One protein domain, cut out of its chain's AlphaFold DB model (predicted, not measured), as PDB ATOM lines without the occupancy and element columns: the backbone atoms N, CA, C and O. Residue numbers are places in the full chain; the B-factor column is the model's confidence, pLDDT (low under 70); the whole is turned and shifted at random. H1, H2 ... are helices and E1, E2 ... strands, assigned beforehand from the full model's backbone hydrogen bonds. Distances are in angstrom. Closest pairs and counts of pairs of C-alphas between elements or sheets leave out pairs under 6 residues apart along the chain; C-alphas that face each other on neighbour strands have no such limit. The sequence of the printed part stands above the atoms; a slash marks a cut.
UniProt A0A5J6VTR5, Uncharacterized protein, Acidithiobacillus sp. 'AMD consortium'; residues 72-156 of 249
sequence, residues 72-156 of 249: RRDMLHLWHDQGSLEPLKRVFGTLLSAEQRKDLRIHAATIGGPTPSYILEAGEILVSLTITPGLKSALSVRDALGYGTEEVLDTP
ATOM      1  N   ARG A  72     124.564 -35.387 249.090       81.38
ATOM      2  CA  ARG A  72     125.857 -34.936 248.597       81.38
ATOM      3  C   ARG A  72     126.975 -35.791 249.180       81.38
ATOM      4  O   ARG A  72     127.021 -36.019 250.386       81.38
ATOM      5  N   ARG A  73     127.859 -36.242 248.296       73.88
ATOM      6  CA  ARG A  73     129.016 -37.104 248.589       73.88
ATOM      7  C   ARG A  73     130.284 -36.290 248.834       73.88
ATOM      8  O   ARG A  73     131.230 -36.752 249.447       73.88
ATOM      9  N   ASP A  74     130.261 -35.038 248.388       64.69
ATOM     10  CA  ASP A  74     131.262 -34.014 248.651       64.69
ATOM     11  C   ASP A  74     130.991 -33.296 249.982       64.69
ATOM     12  O   ASP A  74     131.254 -32.105 250.093       64.69
ATOM     13  N   MET A  75     130.371 -33.953 250.969       64.56
ATOM     14  CA  MET A  75     130.303 -33.416 252.328       64.56
ATOM     15  C   MET A  75     130.093 -34.469 253.404       64.56
ATOM     16  O   MET A  75     129.362 -35.436 253.216       64.56
ATOM     17  N   LEU A  76     130.660 -34.200 254.583       65.31
ATOM     18  CA  LEU A  76     130.231 -34.833 255.822       65.31
ATOM     19  C   LEU A  76     128.939 -34.161 256.309       65.31
ATOM     20  O   LEU A  76     128.912 -32.959 256.598       65.31
ATOM     21  N   HIS A  77     127.866 -34.939 256.422       75.69
ATOM     22  CA  HIS A  77     126.590 -34.467 256.957       75.69
ATOM     23  C   HIS A  77     126.616 -34.512 258.479       75.69
ATOM     24  O   HIS A  77     126.777 -35.573 259.068       75.69
ATOM     25  N   LEU A  78     126.455 -33.364 259.129       74.69
ATOM     26  CA  LEU A  78     126.466 -33.278 260.589       74.69
ATOM     27  C   LEU A  78     125.054 -33.084 261.105       74.69
ATOM     28  O   LEU A  78     124.480 -32.002 260.951       74.69
ATOM     29  N   TRP A  79     124.505 -34.142 261.685       83.94
ATOM     30  CA  TRP A  79     123.115 -34.211 262.098       83.94
ATOM     31  C   TRP A  79     122.972 -34.467 263.595       83.94
ATOM     32  O   TRP A  79     123.831 -35.039 264.264       83.94
ATOM     33  N   HIS A  80     121.834 -34.037 264.113       82.69
ATOM     34  CA  HIS A  80     121.391 -34.228 265.473       82.69
ATOM     35  C   HIS A  80     119.949 -34.723 265.452       82.69
ATOM     36  O   HIS A  80     119.130 -34.238 264.673       82.69
ATOM     37  N   ASP A  81     119.629 -35.682 266.310       81.19
ATOM     38  CA  ASP A  81     118.288 -36.262 266.373       81.19
ATOM     39  C   ASP A  81     117.232 -35.284 266.919       81.19
ATOM     40  O   ASP A  81     116.043 -35.466 266.677       81.19
ATOM     41  N   GLN A  82     117.636 -34.245 267.662       80.31
ATOM     42  CA  GLN A  82     116.715 -33.290 268.301       80.31
ATOM     43  C   GLN A  82     115.617 -33.991 269.130       80.31
ATOM     44  O   GLN A  82     114.482 -33.516 269.214       80.31
ATOM     45  N   GLY A  83     115.919 -35.153 269.716       80.19
ATOM     46  CA  GLY A  83     114.946 -35.945 270.463       80.19
ATOM     47  C   GLY A  83     114.120 -36.946 269.635       80.19
ATOM     48  O   GLY A  83     113.224 -37.581 270.197       80.19
ATOM     49  N   SER A  84     114.376 -37.116 268.330       86.38
ATOM     50  CA  SER A  84     113.677 -38.095 267.483       86.38
ATOM     51  C   SER A  84     114.500 -38.582 266.281       86.38
ATOM     52  O   SER A  84     115.031 -37.796 265.505       86.38
ATOM     53  N   LEU A  85     114.511 -39.897 266.038       89.38
ATOM     54  CA  LEU A  85     115.125 -40.496 264.840       89.38
ATOM     55  C   LEU A  85     114.178 -40.556 263.626       89.38
ATOM     56  O   LEU A  85     114.572 -41.000 262.548       89.38
ATOM     57  N   GLU A  86     112.936 -40.089 263.758       91.25
ATOM     58  CA  GLU A  86     111.963 -40.096 262.659       91.25
ATOM     59  C   GLU A  86     112.395 -39.257 261.438       91.25
ATOM     60  O   GLU A  86     112.272 -39.756 260.316       91.25
ATOM     61  N   PRO A  87     112.953 -38.035 261.595       92.94
ATOM     62  CA  PRO A  87     113.508 -37.287 260.466       92.94
ATOM     63  C   PRO A  87     114.631 -38.045 259.750       92.94
ATOM     64  O   PRO A  87     114.650 -38.094 258.523       92.94
ATOM     65  N   LEU A  88     115.526 -38.704 260.497       92.88
ATOM     66  CA  LEU A  88     116.604 -39.518 259.923       92.88
ATOM     67  C   LEU A  88     116.030 -40.646 259.060       92.88
ATOM     68  O   LEU A  88     116.431 -40.828 257.910       92.88
ATOM     69  N   LYS A  89     115.046 -41.371 259.604       93.25
ATOM     70  CA  LYS A  89     114.377 -42.477 258.918       93.25
ATOM     71  C   LYS A  89     113.707 -42.028 257.621       93.25
ATOM     72  O   LYS A  89     113.825 -42.728 256.617       93.25
ATOM     73  N   ARG A  90     113.030 -40.875 257.619       94.25
ATOM     74  CA  ARG A  90     112.394 -40.319 256.413       94.25
ATOM     75  C   ARG A  90     113.413 -39.843 255.386       94.25
ATOM     76  O   ARG A  90     113.265 -40.174 254.211       94.25
ATOM     77  N   VAL A  91     114.468 -39.149 255.812       95.56
ATOM     78  CA  VAL A  91     115.531 -38.672 254.914       95.56
ATOM     79  C   VAL A  91     116.241 -39.844 254.245       95.56
ATOM     80  O   VAL A  91     116.293 -39.896 253.020       95.56
ATOM     81  N   PHE A  92     116.706 -40.838 255.004       94.94
ATOM     82  CA  PHE A  92     117.328 -42.031 254.420       94.94
ATOM     83  C   PHE A  92     116.331 -42.876 253.620       94.94
ATOM     84  O   PHE A  92     116.658 -43.380 252.546       94.94
ATOM     85  N   GLY A  93     115.088 -42.966 254.095       93.25
ATOM     86  CA  GLY A  93     113.974 -43.608 253.402       93.25
ATOM     87  C   GLY A  93     113.598 -42.956 252.067       93.25
ATOM     88  O   GLY A  93     112.954 -43.606 251.243       93.25
ATOM     89  N   THR A  94     114.023 -41.714 251.839       94.12
ATOM     90  CA  THR A  94     113.772 -40.957 250.606       94.12
ATOM     91  C   THR A  94     115.012 -40.909 249.716       94.12
ATOM     92  O   THR A  94     114.901 -41.144 248.518       94.12
ATOM     93  N   LEU A  95     116.187 -40.631 250.291       95.00
ATOM     94  CA  LEU A  95     117.401 -40.278 249.544       95.00
ATOM     95  C   LEU A  95     118.395 -41.421 249.346       95.00
ATOM     96  O   LEU A  95     119.245 -41.324 248.467       95.00
ATOM     97  N   LEU A  96     118.337 -42.484 250.154       93.31
ATOM     98  CA  LEU A  96     119.192 -43.650 249.938       93.31
ATOM     99  C   LEU A  96     118.476 -44.657 249.044       93.31
ATOM    100  O   LEU A  96     117.316 -45.000 249.292       93.31
ATOM    101  N   SER A  97     119.181 -45.191 248.052       91.62
ATOM    102  CA  SER A  97     118.720 -46.347 247.279       91.62
ATOM    103  C   SER A  97     118.573 -47.593 248.165       91.62
ATOM    104  O   SER A  97     119.111 -47.664 249.272       91.62
ATOM    105  N   ALA A  98     117.847 -48.604 247.681       90.81
ATOM    106  CA  ALA A  98     117.681 -49.861 248.414       90.81
ATOM    107  C   ALA A  98     119.027 -50.545 248.719       90.81
ATOM    108  O   ALA A  98     119.202 -51.066 249.820       90.81
ATOM    109  N   GLU A  99     119.984 -50.483 247.786       90.50
ATOM    110  CA  GLU A  99     121.319 -51.059 247.978       90.50
ATOM    111  C   GLU A  99     122.118 -50.274 249.025       90.50
ATOM    112  O   GLU A  99     122.629 -50.858 249.972       90.50
ATOM    113  N   GLN A 100     122.105 -48.937 248.960       90.75
ATOM    114  CA  GLN A 100     122.752 -48.093 249.974       90.75
ATOM    115  C   GLN A 100     122.186 -48.300 251.384       90.75
ATOM    116  O   GLN A 100     122.926 -48.198 252.355       90.75
ATOM    117  N   ARG A 101     120.884 -48.587 251.525       92.75
ATOM    118  CA  ARG A 101     120.282 -48.909 252.835       92.75
ATOM    119  C   ARG A 101     120.725 -50.272 253.349       92.75
ATOM    120  O   ARG A 101     120.903 -50.443 254.551       92.75
ATOM    121  N   LYS A 102     120.868 -51.248 252.454       89.38
ATOM    122  CA  LYS A 102     121.326 -52.593 252.802       89.38
ATOM    123  C   LYS A 102     122.792 -52.580 253.235       89.38
ATOM    124  O   LYS A 102     123.120 -53.205 254.240       89.38
ATOM    125  N   ASP A 103     123.615 -51.812 252.530       89.25
ATOM    126  CA  ASP A 103     125.052 -51.682 252.780       89.25
ATOM    127  C   ASP A 103     125.394 -50.570 253.782       89.25
ATOM    128  O   ASP A 103     126.569 -50.282 254.007       89.25
ATOM    129  N   LEU A 104     124.382 -49.949 254.400       91.75
ATOM    130  CA  LEU A 104     124.575 -48.924 255.417       91.75
ATOM    131  C   LEU A 104     125.378 -49.508 256.585       91.75
ATOM    132  O   LEU A 104     124.928 -50.447 257.251       91.75
ATOM    133  N   ARG A 105     126.541 -48.922 256.864       87.75
ATOM    134  CA  ARG A 105     127.345 -49.226 258.051       87.75
ATOM    135  C   ARG A 105     127.123 -48.151 259.098       87.75
ATOM    136  O   ARG A 105     127.119 -46.961 258.792       87.75
ATOM    137  N   ILE A 106     126.892 -48.584 260.325       88.31
ATOM    138  CA  ILE A 106     126.570 -47.741 261.469       88.31
ATOM    139  C   ILE A 106     127.661 -47.986 262.496       88.31
ATOM    140  O   ILE A 106     127.693 -49.029 263.139       88.31
ATOM    141  N   HIS A 107     128.560 -47.028 262.633       78.56
ATOM    142  CA  HIS A 107     129.655 -47.086 263.584       78.56
ATOM    143  C   HIS A 107     129.252 -46.317 264.835       78.56
ATOM    144  O   HIS A 107     129.196 -45.086 264.814       78.56
ATOM    145  N   ALA A 108     128.932 -47.030 265.907       75.19
ATOM    146  CA  ALA A 108     128.603 -46.440 267.195       75.19
ATOM    147  C   ALA A 108     129.890 -46.180 267.983       75.19
ATOM    148  O   ALA A 108     130.685 -47.096 268.186       75.19
ATOM    149  N   ALA A 109     130.092 -44.952 268.456       63.34
ATOM    150  CA  ALA A 109     131.199 -44.635 269.351       63.34
ATOM    151  C   ALA A 109     130.844 -43.509 270.327       63.34
ATOM    152  O   ALA A 109     129.845 -42.798 270.199       63.34
ATOM    153  N   THR A 110     131.711 -43.308 271.311       54.84
ATOM    154  CA  THR A 110     131.673 -42.135 272.184       54.84
ATOM    155  C   THR A 110     132.659 -41.088 271.677       54.84
ATOM    156  O   THR A 110     133.851 -41.378 271.551       54.84
ATOM    157  N   ILE A 111     132.195 -39.864 271.413       48.00
ATOM    158  CA  ILE A 111     133.080 -38.712 271.178       48.00
ATOM    159  C   ILE A 111     133.287 -38.008 272.516       48.00
ATOM    160  O   ILE A 111     132.432 -37.236 272.942       48.00
ATOM    161  N   GLY A 112     134.401 -38.294 273.197       39.84
ATOM    162  CA  GLY A 112     134.899 -37.476 274.314       39.84
ATOM    163  C   GLY A 112     133.923 -37.203 275.473       39.84
ATOM    164  O   GLY A 112     134.114 -36.238 276.210       39.84
ATOM    165  N   GLY A 113     132.871 -38.009 275.647       45.94
ATOM    166  CA  GLY A 113     131.814 -37.775 276.630       45.94
ATOM    167  C   GLY A 113     130.731 -38.865 276.623       45.94
ATOM    168  O   GLY A 113     130.802 -39.799 275.829       45.94
ATOM    169  N   PRO A 114     129.713 -38.766 277.503       52.00
ATOM    170  CA  PRO A 114     128.681 -39.796 277.675       52.00
ATOM    171  C   PRO A 114     127.618 -39.808 276.566       52.00
ATOM    172  O   PRO A 114     126.716 -40.644 276.593       52.00
ATOM    173  N   THR A 115     127.672 -38.861 275.626       56.25
ATOM    174  CA  THR A 115     126.694 -38.736 274.546       56.25
ATOM    175  C   THR A 115     127.044 -39.707 273.416       56.25
ATOM    176  O   THR A 115     128.141 -39.605 272.865       56.25
ATOM    177  N   PRO A 116     126.139 -40.627 273.038       64.62
ATOM    178  CA  PRO A 116     126.367 -41.521 271.912       64.62
ATOM    179  C   PRO A 116     126.454 -40.737 270.597       64.62
ATOM    180  O   PRO A 116     125.570 -39.931 270.280       64.62
ATOM    181  N   SER A 117     127.496 -41.017 269.818       70.56
ATOM    182  CA  SER A 117     127.696 -40.484 268.474       70.56
ATOM    183  C   SER A 117     127.838 -41.636 267.487       70.56
ATOM    184  O   SER A 117     128.405 -42.680 267.799       70.56
ATOM    185  N   TYR A 118     127.301 -41.455 266.288       77.81
ATOM    186  CA  TYR A 118     127.300 -42.483 265.258       77.81
ATOM    187  C   TYR A 118     127.862 -41.912 263.970       77.81
ATOM    188  O   TYR A 118     127.462 -40.816 263.575       77.81
ATOM    189  N   ILE A 119     128.717 -42.671 263.287       78.00
ATOM    190  CA  ILE A 119     128.974 -42.434 261.868       78.00
ATOM    191  C   ILE A 119     128.155 -43.414 261.045       78.00
ATOM    192  O   ILE A 119     128.188 -44.619 261.272       78.00
ATOM    193  N   LEU A 120     127.415 -42.877 260.085       84.81
ATOM    194  CA  LEU A 120     126.608 -43.632 259.144       84.81
ATOM    195  C   LEU A 120     127.285 -43.526 257.776       84.81
ATOM    196  O   LEU A 120     127.453 -42.424 257.251       84.81
ATOM    197  N   GLU A 121     127.678 -44.665 257.220       83.31
ATOM    198  CA  GLU A 121     128.369 -44.778 255.938       83.31
ATOM    199  C   GLU A 121     127.481 -45.526 254.940       83.31
ATOM    200  O   GLU A 121     127.137 -46.690 255.151       83.31
ATOM    201  N   ALA A 122     127.131 -44.866 253.837       84.94
ATOM    202  CA  ALA A 122     126.368 -45.451 252.739       84.94
ATOM    203  C   ALA A 122     127.088 -45.189 251.407       84.94
ATOM    204  O   ALA A 122     126.828 -44.199 250.715       84.94
ATOM    205  N   GLY A 123     128.022 -46.072 251.050       81.94
ATOM    206  CA  GLY A 123     128.906 -45.869 249.901       81.94
ATOM    207  C   GLY A 123     129.845 -44.682 250.131       81.94
ATOM    208  O   GLY A 123     130.716 -44.743 250.992       81.94
ATOM    209  N   GLU A 124     129.660 -43.606 249.367       73.00
ATOM    210  CA  GLU A 124     130.438 -42.357 249.476       73.00
ATOM    211  C   GLU A 124     129.748 -41.296 250.354       73.00
ATOM    212  O   GLU A 124     130.256 -40.189 250.515       73.00
ATOM    213  N   ILE A 125     128.563 -41.595 250.895       78.19
ATOM    214  CA  ILE A 125     127.828 -40.679 251.771       78.19
ATOM    215  C   ILE A 125     128.241 -40.945 253.213       78.19
ATOM    216  O   ILE A 125     128.132 -42.078 253.687       78.19
ATOM    217  N   LEU A 126     128.631 -39.881 253.916       74.62
ATOM    218  CA  LEU A 126     128.974 -39.930 255.330       74.62
ATOM    219  C   LEU A 126     128.099 -39.002 256.163       74.62
ATOM    220  O   LEU A 126     127.953 -37.817 255.852       74.62
ATOM    221  N   VAL A 127     127.586 -39.523 257.274       79.50
ATOM    222  CA  VAL A 127     126.814 -38.754 258.252       79.50
ATOM    223  C   VAL A 127     127.402 -38.946 259.642       79.50
ATOM    224  O   VAL A 127     127.509 -40.073 260.102       79.50
ATOM    225  N   SER A 128     127.711 -37.856 260.338       78.00
ATOM    226  CA  SER A 128     127.918 -37.863 261.785       78.00
ATOM    227  C   SER A 128     126.611 -37.497 262.468       78.00
ATOM    228  O   SER A 128     126.118 -36.380 262.315       78.00
ATOM    229  N   LEU A 129     126.065 -38.426 263.241       78.81
ATOM    230  CA  LEU A 129     124.827 -38.263 263.985       78.81
ATOM    231  C   LEU A 129     125.115 -38.204 265.485       78.81
ATOM    232  O   LEU A 129     125.625 -39.156 266.072       78.81
ATOM    233  N   THR A 130     124.714 -37.110 266.119       78.25
ATOM    234  CA  THR A 130     124.724 -36.975 267.579       78.25
ATOM    235  C   THR A 130     123.325 -37.230 268.125       78.25
ATOM    236  O   THR A 130     122.363 -36.653 267.615       78.25
ATOM    237  N   ILE A 131     123.201 -38.034 269.183       77.06
ATOM    238  CA  ILE A 131     121.904 -38.351 269.802       77.06
ATOM    239  C   ILE A 131     121.734 -37.617 271.131       77.06
ATOM    240  O   ILE A 131     122.658 -37.538 271.936       77.06
ATOM    241  N   THR A 132     120.538 -37.093 271.380       74.38
ATOM    242  CA  THR A 132     120.177 -36.443 272.640       74.38
ATOM    243  C   THR A 132     120.165 -37.464 273.790       74.38
ATOM    244  O   THR A 132     119.440 -38.463 273.716       74.38
ATOM    245  N   PRO A 133     120.909 -37.232 274.891       61.28
ATOM    246  CA  PRO A 133     120.873 -38.112 276.057       61.28
ATOM    247  C   PRO A 133     119.463 -38.175 276.659       61.28
ATOM    248  O   PRO A 133     118.872 -37.144 276.970       61.28
ATOM    249  N   GLY A 134     118.924 -39.379 276.857       54.50
ATOM    250  CA  GLY A 134     117.619 -39.565 277.501       54.50
ATOM    251  C   GLY A 134     116.450 -39.885 276.567       54.50
ATOM    252  O   GLY A 134     115.353 -40.136 277.077       54.50
ATOM    253  N   LEU A 135     116.655 -40.005 275.244       50.78
ATOM    254  CA  LEU A 135     115.819 -40.961 274.506       50.78
ATOM    255  C   LEU A 135     115.984 -42.303 275.204       50.78
ATOM    256  O   LEU A 135     117.113 -42.739 275.427       50.78
ATOM    257  N   LYS A 136     114.860 -42.905 275.600       43.94
ATOM    258  CA  LYS A 136     114.817 -44.198 276.279       43.94
ATOM    259  C   LYS A 136     115.854 -45.128 275.659       43.94
ATOM    260  O   LYS A 136     115.751 -45.501 274.494       43.94
ATOM    261  N   SER A 137     116.843 -45.452 276.477       41.44
ATOM    262  CA  SER A 137     117.741 -46.577 276.313       41.44
ATOM    263  C   SER A 137     117.016 -47.745 275.631       41.44
ATOM    264  O   SER A 137     115.965 -48.164 276.115       41.44
ATOM    265  N   ALA A 138     117.603 -48.261 274.544       46.16
ATOM    266  CA  ALA A 138     117.232 -49.489 273.820       46.16
ATOM    267  C   ALA A 138     116.470 -49.381 272.481       46.16
ATOM    268  O   ALA A 138     115.723 -50.293 272.139       46.16
ATOM    269  N   LEU A 139     116.728 -48.363 271.657       56.12
ATOM    270  CA  LEU A 139     116.840 -48.628 270.217       56.12
ATOM    271  C   LEU A 139     118.175 -48.080 269.741       56.12
ATOM    272  O   LEU A 139     118.432 -46.882 269.859       56.12
ATOM    273  N   SER A 140     119.030 -48.962 269.236       74.94
ATOM    274  CA  SER A 140     120.194 -48.514 268.491       74.94
ATOM    275  C   SER A 140     119.742 -47.781 267.219       74.94
ATOM    276  O   SER A 140     118.588 -47.910 266.791       74.94
ATOM    277  N   VAL A 141     120.624 -46.993 266.593       83.62
ATOM    278  CA  VAL A 141     120.280 -46.315 265.325       83.62
ATOM    279  C   VAL A 141     119.836 -47.338 264.280       83.62
ATOM    280  O   VAL A 141     118.872 -47.108 263.549       83.62
ATOM    281  N   ARG A 142     120.480 -48.508 264.270       87.50
ATOM    282  CA  ARG A 142     120.129 -49.631 263.404       87.50
ATOM    283  C   ARG A 142     118.717 -50.139 263.661       87.50
ATOM    284  O   ARG A 142     117.972 -50.341 262.704       87.50
ATOM    285  N   ASP A 143     118.320 -50.316 264.918       85.69
ATOM    286  CA  ASP A 143     116.970 -50.788 265.244       85.69
ATOM    287  C   ASP A 143     115.895 -49.759 264.864       85.69
ATOM    288  O   ASP A 143     114.820 -50.129 264.390       85.69
ATOM    289  N   ALA A 144     116.187 -48.463 265.013       85.38
ATOM    290  CA  ALA A 144     115.270 -47.396 264.615       85.38
ATOM    291  C   ALA A 144     115.081 -47.320 263.087       85.38
ATOM    292  O   ALA A 144     113.964 -47.104 262.598       85.38
ATOM    293  N   LEU A 145     116.166 -47.515 262.330       89.38
ATOM    294  CA  LEU A 145     116.138 -47.544 260.867       89.38
ATOM    295  C   LEU A 145     115.531 -48.849 260.327       89.38
ATOM    296  O   LEU A 145     114.808 -48.819 259.331       89.38
ATOM    297  N   GLY A 146     115.772 -49.976 261.001       89.00
ATOM    298  CA  GLY A 146     115.333 -51.313 260.594       89.00
ATOM    299  C   GLY A 146     116.196 -51.954 259.500       89.00
ATOM    300  O   GLY A 146     115.799 -52.968 258.929       89.00
ATOM    301  N   TYR A 147     117.352 -51.367 259.181       90.38
ATOM    302  CA  TYR A 147     118.308 -51.843 258.178       90.38
ATOM    303  C   TYR A 147     119.729 -51.373 258.513       90.38
ATOM    304  O   TYR A 147     119.933 -50.586 259.437       90.38
ATOM    305  N   GLY A 148     120.700 -51.862 257.742       88.94
ATOM    306  CA  GLY A 148     122.117 -51.610 257.955       88.94
ATOM    307  C   GLY A 148     122.767 -52.580 258.940       88.94
ATOM    308  O   GLY A 148     122.117 -53.411 259.588       88.94
ATOM    309  N   THR A 149     124.085 -52.465 259.020       86.94
ATOM    310  CA  THR A 149     124.961 -53.231 259.907       86.94
ATOM    311  C   THR A 149     125.553 -52.289 260.939       86.94
ATOM    312  O   THR A 149     126.044 -51.223 260.585       86.94
ATOM    313  N   GLU A 150     125.454 -52.654 262.213       86.88
ATOM    314  CA  GLU A 150     125.966 -51.843 263.314       86.88
ATOM    315  C   GLU A 150     127.212 -52.479 263.910       86.88
ATOM    316  O   GLU A 150     127.233 -53.675 264.201       86.88
ATOM    317  N   GLU A 151     128.230 -51.652 264.093       82.50
ATOM    318  CA  GLU A 151     129.498 -51.987 264.715       82.50
ATOM    319  C   GLU A 151     129.761 -50.974 265.829       82.50
ATOM    320  O   GLU A 151     129.665 -49.763 265.626       82.50
ATOM    321  N   VAL A 152     130.080 -51.471 267.021       76.75
ATOM    322  CA  VAL A 152     130.514 -50.626 268.133       76.75
ATOM    323  C   VAL A 152     132.025 -50.514 268.048       76.75
ATOM    324  O   VAL A 152     132.717 -51.529 268.064       76.75
ATOM    325  N   LEU A 153     132.525 -49.289 267.937       67.38
ATOM    326  CA  LEU A 153     133.955 -49.030 267.927       67.38
ATOM    327  C   LEU A 153     134.466 -48.992 269.369       67.38
ATOM    328  O   LEU A 153     133.962 -48.226 270.192       67.38
ATOM    329  N   ASP A 154     135.489 -49.796 269.650       60.88
ATOM    330  CA  ASP A 154     136.175 -49.809 270.950       60.88
ATOM    331  C   ASP A 154     137.032 -48.548 271.165       60.88
ATOM    332  O   ASP A 154     137.348 -48.180 272.299       60.88
ATOM    333  N   THR A 155     137.379 -47.864 270.073       55.47
ATOM    334  CA  THR A 155     138.183 -46.642 270.062       55.47
ATOM    335  C   THR A 155     137.283 -45.403 269.976       55.47
ATOM    336  O   THR A 155     136.359 -45.370 269.153       55.47
ATOM    337  N   PRO A 156     137.544 -44.344 270.768       54.09
ATOM    338  CA  PRO A 156     136.854 -43.066 270.636       54.09
ATOM    339  C   PRO A 156     136.902 -42.538 269.199       54.09
ATOM    340  O   PRO A 156     137.941 -42.543 268.542       54.09
TER     341      PRO A 156
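Overview. This is residues 72 to 156 of the 249 residues of an uncharacterized protein of Acidithiobacillus sp. 'AMD consortium' (UniProt A0A5J6VTR5). One strongly twisted sheet of five strands makes a wall, with three helices gathered over one face and no named helix over the other. H1, the longest helix, and H3 come close to each other over that face, while H2 sits near the end of the sheet where E3 ends. The printed part has 85 residues, with elements in the order E1 H1 H2 E2 E3 E4 H3 E5; the sheet is mixed, ordered E1 E4 E3 E2 E5, and the class is mixed, helices and strands. The whole is compact and rounded, with a radius of gyration of the C-alphas of 12.1 A and spans of 32 by 25 by 20 A.

Along the chain. In the sheet, E3, residues 116 to 122, is the longest strand at 19.6 A. Beside it stand E4, residues 125 to 130, 16.5 A, and E2, residues 105 to 110, 16.4 A. The edge strands are E1, residues 76 to 80, 13.1 A, beginning at C-alpha 76 (130.231, -34.833, 255.822), and E5, residues 149 to 152, 10.3 A, ending at C-alpha 152 (130.514, -50.626, 268.133). H1 holds residues 86 to 95, 14.2 A, from C-alpha 86 (111.963, -40.096, 262.659). H2 holds residues 98 to 102, 6.3 A, and H3 residues 141 to 145, 6.2 A.

Arrangement. E2, E3 and E4 form a meander, each strand the antiparallel neighbour of the one before, through the hairpins E2 and E3, and E3 and E4. N 107 and O 119 are 2.8 A apart between E2 and E3, and N 120 and O 127 are 2.8 A apart between E3 and E4, both within hydrogen-bond range. E1 is parallel to E4 at 29 degrees, with N 79 and O 128 at 2.8 A. E5 is parallel to E2 at 20 degrees, with N 108 and O 151 at 2.8 A. E1, H1 H2, E2 and E4, H3, E5 are split strand-helix-strand units, in which two other strands lie between the parallel pair; both crossovers are right-handed. H3 is on the sheet but only grazes it with residues 141 to 143; the C-alphas of Arg 142 and Glu 150 are its closest to E5, 6.2 A apart. H2 also only grazes the sheet, with residues 99 to 102; its closest C-alphas to E3 are those of Gln 100 and Ala 122, 5.3 A apart. H1 is only just on the sheet, with 5 pairs of C-alphas within 10 A, and only grazes it with residues 87 to 92. H1 and H3 are close but not clearly touching, with the closest C-alphas, of Lys 89 and Leu 145, 5.7 A apart. H2 and H3 are apart. In H1, H2 and H3 every O i to N i+4 pair is within hydrogen-bond range.

Size, cuts and confidence. The two C-alphas farthest apart are those of Ala 98 and Gly 113, at 33.8 A. The printed part has no cut and no long link. The mean pLDDT of the printed part is 77.1, and it is under 70 in residues 74 to 76, 109 to 116, 133 to 139 and 153 to 156.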